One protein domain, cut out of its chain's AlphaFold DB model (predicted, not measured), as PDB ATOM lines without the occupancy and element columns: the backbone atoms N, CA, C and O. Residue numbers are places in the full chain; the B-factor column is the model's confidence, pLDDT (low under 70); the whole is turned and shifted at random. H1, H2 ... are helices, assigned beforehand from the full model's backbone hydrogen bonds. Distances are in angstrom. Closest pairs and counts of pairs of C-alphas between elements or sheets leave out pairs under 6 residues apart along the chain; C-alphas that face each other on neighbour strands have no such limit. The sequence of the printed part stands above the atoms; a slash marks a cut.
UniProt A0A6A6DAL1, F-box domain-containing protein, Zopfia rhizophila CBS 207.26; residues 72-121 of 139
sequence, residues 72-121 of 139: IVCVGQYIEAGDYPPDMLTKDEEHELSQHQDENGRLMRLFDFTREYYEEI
ATOM      1  N   ILE A  72     227.933 233.006 118.711       81.62
ATOM      2  CA  ILE A  72     227.048 234.176 118.762       81.62
ATOM      3  C   ILE A  72     225.640 233.771 118.322       81.62
ATOM      4  O   ILE A  72     225.460 233.228 117.231       81.62
ATOM      5  N   VAL A  73     224.635 234.090 119.138       81.62
ATOM      6  CA  VAL A  73     223.217 233.891 118.813       81.62
ATOM      7  C   VAL A  73     222.481 235.223 118.877       81.62
ATOM      8  O   VAL A  73     222.587 235.969 119.846       81.62
ATOM      9  N   CYS A  74     221.709 235.515 117.833       82.44
ATOM     10  CA  CYS A  74     220.853 236.692 117.783       82.44
ATOM     11  C   CYS A  74     219.466 236.330 118.314       82.44
ATOM     12  O   CYS A  74     218.703 235.645 117.634       82.44
ATOM     13  N   VAL A  75     219.130 236.810 119.509       83.94
ATOM     14  CA  VAL A  75     217.816 236.588 120.121       83.94
ATOM     15  C   VAL A  75     216.971 237.842 119.947       83.94
ATOM     16  O   VAL A  75     217.411 238.949 120.255       83.94
ATOM     17  N   GLY A  76     215.754 237.682 119.437       83.69
ATOM     18  CA  GLY A  76     214.796 238.774 119.289       83.69
ATOM     19  C   GLY A  76     213.526 238.528 120.089       83.69
ATOM     20  O   GLY A  76     213.232 237.403 120.485       83.69
ATOM     21  N   GLN A  77     212.714 239.575 120.245       83.75
ATOM     22  CA  GLN A  77     211.418 239.495 120.932       83.75
ATOM     23  C   GLN A  77     210.464 238.439 120.354       83.75
ATOM     24  O   GLN A  77     209.517 238.051 121.020       83.75
ATOM     25  N   TYR A  78     210.661 238.003 119.108       85.06
ATOM     26  CA  TYR A  78     209.812 237.028 118.421       85.06
ATOM     27  C   TYR A  78     210.166 235.567 118.734       85.06
ATOM     28  O   TYR A  78     209.420 234.683 118.326       85.06
ATOM     29  N   ILE A  79     211.275 235.316 119.435       87.00
ATOM     30  CA  ILE A  79     211.735 233.975 119.809       87.00
ATOM     31  C   ILE A  79     211.009 233.518 121.081       87.00
ATOM     32  O   ILE A  79     210.882 234.283 122.039       87.00
ATOM     33  N   GLU A  80     210.504 232.284 121.085       87.75
ATOM     34  CA  GLU A  80     209.786 231.715 122.230       87.75
ATOM     35  C   GLU A  80     210.739 231.278 123.359       87.75
ATOM     36  O   GLU A  80     211.951 231.143 123.182       87.75
ATOM     37  N   ALA A  81     210.206 231.075 124.567       87.62
ATOM     38  CA  ALA A  81     211.008 230.580 125.683       87.62
ATOM     39  C   ALA A  81     211.511 229.155 125.389       87.62
ATOM     40  O   ALA A  81     210.719 228.274 125.054       87.62
ATOM     41  N   GLY A  82     212.821 228.937 125.526       85.19
ATOM     42  CA  GLY A  82     213.470 227.663 125.193       85.19
ATOM     43  C   GLY A  82     213.821 227.479 123.711       85.19
ATOM     44  O   GLY A  82     214.393 226.452 123.364       85.19
ATOM     45  N   ASP A  83     213.513 228.449 122.842       87.38
ATOM     46  CA  ASP A  83     213.826 228.396 121.408       87.38
ATOM     47  C   ASP A  83     215.211 229.000 121.112       87.38
ATOM     48  O   ASP A  83     215.366 230.032 120.461       87.38
ATOM     49  N   TYR A  84     216.249 228.375 121.663       86.19
ATOM     50  CA  TYR A  84     217.651 228.704 121.405       86.19
ATOM     51  C   TYR A  84     218.443 227.438 121.054       86.19
ATOM     52  O   TYR A  84     217.997 226.331 121.362       86.19
ATOM     53  N   PRO A  85     219.605 227.557 120.379       85.88
ATOM     54  CA  PRO A  85     220.388 226.388 120.000       85.88
ATOM     55  C   PRO A  85     220.730 225.505 121.211       85.88
ATOM     56  O   PRO A  85     221.068 226.037 122.273       85.88
ATOM     57  N   PRO A  86     220.677 224.168 121.063       83.44
ATOM     58  CA  PRO A  86     221.112 223.266 122.121       83.44
ATOM     59  C   PRO A  86     222.594 223.508 122.431       83.44
ATOM     60  O   PRO A  86     223.358 223.893 121.547       83.44
ATOM     61  N   ASP A  87     222.982 223.286 123.686       84.25
ATOM     62  CA  ASP A  87     224.341 223.513 124.203       84.25
ATOM     63  C   ASP A  87     224.821 224.981 124.155       84.25
ATOM     64  O   ASP A  87     225.991 225.252 124.423       84.25
ATOM     65  N   MET A  88     223.941 225.941 123.834       86.94
ATOM     66  CA  MET A  88     224.261 227.372 123.920       86.94
ATOM     67  C   MET A  88     224.395 227.831 125.374       86.94
ATOM     68  O   MET A  88     225.283 228.619 125.684       86.94
ATOM     69  N   LEU A  89     223.502 227.354 126.242       87.50
ATOM     70  CA  LEU A  89     223.524 227.630 127.672       87.50
ATOM     71  C   LEU A  89     224.085 226.422 128.416       87.50
ATOM     72  O   LEU A  89     223.829 225.265 128.073       87.50
ATOM     73  N   THR A  90     224.836 226.691 129.474       89.75
ATOM     74  CA  THR A  90     225.165 225.671 130.462       89.75
ATOM     75  C   THR A  90     223.903 225.257 131.219       89.75
ATOM     76  O   THR A  90     222.948 226.018 131.346       89.75
ATOM     77  N   LYS A  91     223.898 224.048 131.790       90.75
ATOM     78  CA  LYS A  91     222.753 223.550 132.575       90.75
ATOM     79  C   LYS A  91     222.386 224.461 133.749       90.75
ATOM     80  O   LYS A  91     221.225 224.496 134.149       90.75
ATOM     81  N   ASP A  92     223.372 225.163 134.301       92.19
ATOM     82  CA  ASP A  92     223.167 226.098 135.403       92.19
ATOM     83  C   ASP A  92     222.465 227.374 134.904       92.19
ATOM     84  O   ASP A  92     221.490 227.803 135.519       92.19
ATOM     85  N   GLU A  93     222.867 227.913 133.746       90.19
ATOM     86  CA  GLU A  93     222.207 229.058 133.093       90.19
ATOM     87  C   GLU A  93     220.788 228.715 132.611       90.19
ATOM     88  O   GLU A  93     219.865 229.512 132.771       90.19
ATOM     89  N   GLU A  94     220.573 227.511 132.063       89.50
ATOM     90  CA  GLU A  94     219.231 227.026 131.707       89.50
ATOM     91  C   GLU A  94     218.330 226.933 132.943       89.50
ATOM     92  O   GLU A  94     217.151 227.303 132.903       89.50
ATOM     93  N   HIS A  95     218.882 226.442 134.055       90.00
ATOM     94  CA  HIS A  95     218.148 226.345 135.303       90.00
ATOM     95  C   HIS A  95     217.795 227.727 135.855       90.00
ATOM     96  O   HIS A  95     216.644 227.925 136.239       90.00
ATOM     97  N   GLU A  96     218.733 228.674 135.854       90.88
ATOM     98  CA  GLU A  96     218.485 230.063 136.240       90.88
ATOM     99  C   GLU A  96     217.365 230.668 135.389       90.88
ATOM    100  O   GLU A  96     216.339 231.067 135.936       90.88
ATOM    101  N   LEU A  97     217.482 230.612 134.058       89.56
ATOM    102  CA  LEU A  97     216.473 231.139 133.136       89.56
ATOM    103  C   LEU A  97     215.078 230.543 133.397       89.56
ATOM    104  O   LEU A  97     214.076 231.256 133.355       89.56
ATOM    105  N   SER A  98     215.003 229.246 133.720       87.50
ATOM    106  CA  SER A  98     213.734 228.558 133.998       87.50
ATOM    107  C   SER A  98     213.015 229.030 135.270       87.50
ATOM    108  O   SER A  98     211.817 228.774 135.425       87.50
ATOM    109  N   GLN A  99     213.715 229.716 136.180       89.56
ATOM    110  CA  GLN A  99     213.134 230.263 137.410       89.56
ATOM    111  C   GLN A  99     212.434 231.612 137.191       89.56
ATOM    112  O   GLN A  99     211.671 232.042 138.058       89.56
ATOM    113  N   HIS A 100     212.643 232.259 136.040       89.62
ATOM    114  CA  HIS A 100     212.062 233.563 135.733       89.62
ATOM    115  C   HIS A 100     210.782 233.443 134.903       89.62
ATOM    116  O   HIS A 100     210.687 232.682 133.934       89.62
ATOM    117  N   GLN A 101     209.781 234.232 135.292       89.50
ATOM    118  CA  GLN A 101     208.500 234.334 134.605       89.50
ATOM    119  C   GLN A 101     208.216 235.787 134.232       89.50
ATOM    120  O   GLN A 101     208.617 236.703 134.946       89.50
ATOM    121  N   ASP A 102     207.510 235.981 133.123       82.62
ATOM    122  CA  ASP A 102     206.992 237.282 132.723       82.62
ATOM    123  C   ASP A 102     205.810 237.724 133.610       82.62
ATOM    124  O   ASP A 102     205.300 236.982 134.453       82.62
ATOM    125  N   GLU A 103     205.333 238.948 133.387       83.62
ATOM    126  CA  GLU A 103     204.176 239.531 134.083       83.62
ATOM    127  C   GLU A 103     202.882 238.693 133.980       83.62
ATOM    128  O   GLU A 103     201.968 238.856 134.790       83.62
ATOM    129  N   ASN A 104     202.805 237.779 133.008       85.56
ATOM    130  CA  ASN A 104     201.657 236.914 132.751       85.56
ATOM    131  C   ASN A 104     201.843 235.495 133.325       85.56
ATOM    132  O   ASN A 104     200.994 234.629 133.092       85.56
ATOM    133  N   GLY A 105     202.935 235.238 134.054       84.31
ATOM    134  CA  GLY A 105     203.262 233.930 134.626       84.31
ATOM    135  C   GLY A 105     203.751 232.903 133.599       84.31
ATOM    136  O   GLY A 105     203.706 231.699 133.859       84.31
ATOM    137  N   ARG A 106     204.173 233.338 132.407       85.75
ATOM    138  CA  ARG A 106     204.819 232.469 131.412       85.75
ATOM    139  C   ARG A 106     206.323 232.476 131.625       85.75
ATOM    140  O   ARG A 106     206.866 233.453 132.115       85.75
ATOM    141  N   LEU A 107     207.000 231.404 131.213       89.12
ATOM    142  CA  LEU A 107     208.464 231.371 131.173       89.12
ATOM    143  C   LEU A 107     209.005 232.576 130.404       89.12
ATOM    144  O   LEU A 107     208.525 232.896 129.311       89.12
ATOM    145  N   MET A 108     210.006 233.224 130.988       90.00
ATOM    146  CA  MET A 108     210.632 234.391 130.392       90.00
ATOM    147  C   MET A 108     211.378 233.995 129.113       90.00
ATOM    148  O   MET A 108     212.062 232.970 129.055       90.00
ATOM    149  N   ARG A 109     211.246 234.804 128.057       90.19
ATOM    150  CA  ARG A 109     212.043 234.623 126.838       90.19
ATOM    151  C   ARG A 109     213.473 235.028 127.140       90.19
ATOM    152  O   ARG A 109     213.696 235.983 127.882       90.19
ATOM    153  N   LEU A 110     214.432 234.375 126.486       89.69
ATOM    154  CA  LEU A 110     215.840 234.731 126.641       89.69
ATOM    155  C   LEU A 110     216.087 236.216 126.319       89.69
ATOM    156  O   LEU A 110     216.811 236.872 127.053       89.69
ATOM    157  N   PHE A 111     215.403 236.768 125.306       89.12
ATOM    158  CA  PHE A 111     215.458 238.197 124.970       89.12
ATOM    159  C   PHE A 111     215.077 239.106 126.149       89.12
ATOM    160  O   PHE A 111     215.782 240.069 126.449       89.12
ATOM    161  N   ASP A 112     213.962 238.801 126.816       89.62
ATOM    162  CA  ASP A 112     213.472 239.606 127.932       89.62
ATOM    163  C   ASP A 112     214.383 239.442 129.153       89.62
ATOM    164  O   ASP A 112     214.743 240.437 129.776       89.62
ATOM    165  N   PHE A 113     214.816 238.210 129.439       89.12
ATOM    166  CA  PHE A 113     215.730 237.900 130.539       89.12
ATOM    167  C   PHE A 113     217.062 238.640 130.400       89.12
ATOM    168  O   PHE A 113     217.482 239.341 131.319       89.12
ATOM    169  N   THR A 114     217.700 238.575 129.226       87.81
ATOM    170  CA  THR A 114     218.960 239.294 128.990       87.81
ATOM    171  C   THR A 114     218.789 240.803 129.102       87.81
ATOM    172  O   THR A 114     219.679 241.483 129.589       87.81
ATOM    173  N   ARG A 115     217.637 241.345 128.694       85.75
ATOM    174  CA  ARG A 115     217.379 242.788 128.767       85.75
ATOM    175  C   ARG A 115     217.177 243.278 130.203       85.75
ATOM    176  O   ARG A 115     217.477 244.433 130.484       85.75
ATOM    177  N   GLU A 116     216.608 242.447 131.072       87.00
ATOM    178  CA  GLU A 116     216.291 242.827 132.452       87.00
ATOM    179  C   GLU A 116     217.456 242.591 133.420       87.00
ATOM    180  O   GLU A 116     217.683 243.413 134.305       87.00
ATOM    181  N   TYR A 117     218.199 241.494 133.249       85.12
ATOM    182  CA  TYR A 117     219.190 241.045 134.234       85.12
ATOM    183  C   TYR A 117     220.643 241.252 133.813       85.12
ATOM    184  O   TYR A 117     221.523 241.258 134.676       85.12
ATOM    185  N   TYR A 118     220.915 241.431 132.519       82.69
ATOM    186  CA  TYR A 118     222.270 241.652 132.033       82.69
ATOM    187  C   TYR A 118     222.459 243.114 131.669       82.69
ATOM    188  O   TYR A 118     221.659 243.722 130.959       82.69
ATOM    189  N   GLU A 119     223.565 243.674 132.146       78.25
ATOM    190  CA  GLU A 119     224.007 244.976 131.681       78.25
ATOM    191  C   GLU A 119     224.382 244.876 130.205       78.25
ATOM    192  O   GLU A 119     225.091 243.959 129.775       78.25
ATOM    193  N   GLU A 120     223.922 245.851 129.428       72.62
ATOM    194  CA  GLU A 120     224.368 245.996 128.055       72.62
ATOM    195  C   GLU A 120     225.893 246.125 128.065       72.62
ATOM    196  O   GLU A 120     226.451 247.002 128.736       72.62
ATOM    197  N   ILE A 121     226.577 245.264 127.307       69.19
ATOM    198  CA  ILE A 121     228.006 245.427 127.055       69.19
ATOM    199  C   ILE A 121     228.149 246.665 126.173       69.19
ATOM    200  O   ILE A 121     228.219 246.595 124.946       69.19
TER     201      ILE A 121
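Overview. This is residues 72 to 121 of the 139 residues of the protein "F-box domain-containing protein" of Zopfia rhizophila CBS 207.26 (UniProt A0A6A6DAL1). Little regular structure is present: two short helices, H1 and H2, stand nearly at right angles, close to each other, and the rest of the fold is winding chain. A long unnamed stretch, residues 72 to 90, leads into H1, a long loop joins H1 to H2, and residues 115 to 121, of which 115 to 117 belong to H2, stick out. The printed part has 50 residues, with H1 then H2 and no named strand; it is all helix by class, with 16 residues in named elements. It is compact, with a radius of gyration of the C-alphas of 10.5 A and spans of 28 by 23 by 20 A.

Arrangement. H1, residues 91 to 98, and H2, residues 110 to 117, are close but not clearly touching; their closest C-alphas, those of Leu 97 and Phe 113, are 7.3 A apart. Their lines are about perpendicular, at 85 degrees. In H1 and H2 every O i to N i+4 pair is within hydrogen-bond range.

Along the chain. H1 and H2 each measure 10.4 A from first to last C-alpha. H1 begins at C-alpha 91 (222.753, 223.550, 132.575), and H2 ends at C-alpha 117 (219.190, 241.045, 134.234).

Size, cuts and confidence. The C-alphas farthest apart, those of Ile 72 and Asn 104, are 29.1 A apart. The printed part has no cut, and the link from H1 to H2, 11 residues, is long. Mean pLDDT of the printed part is 86.1; residue 121 is under 70.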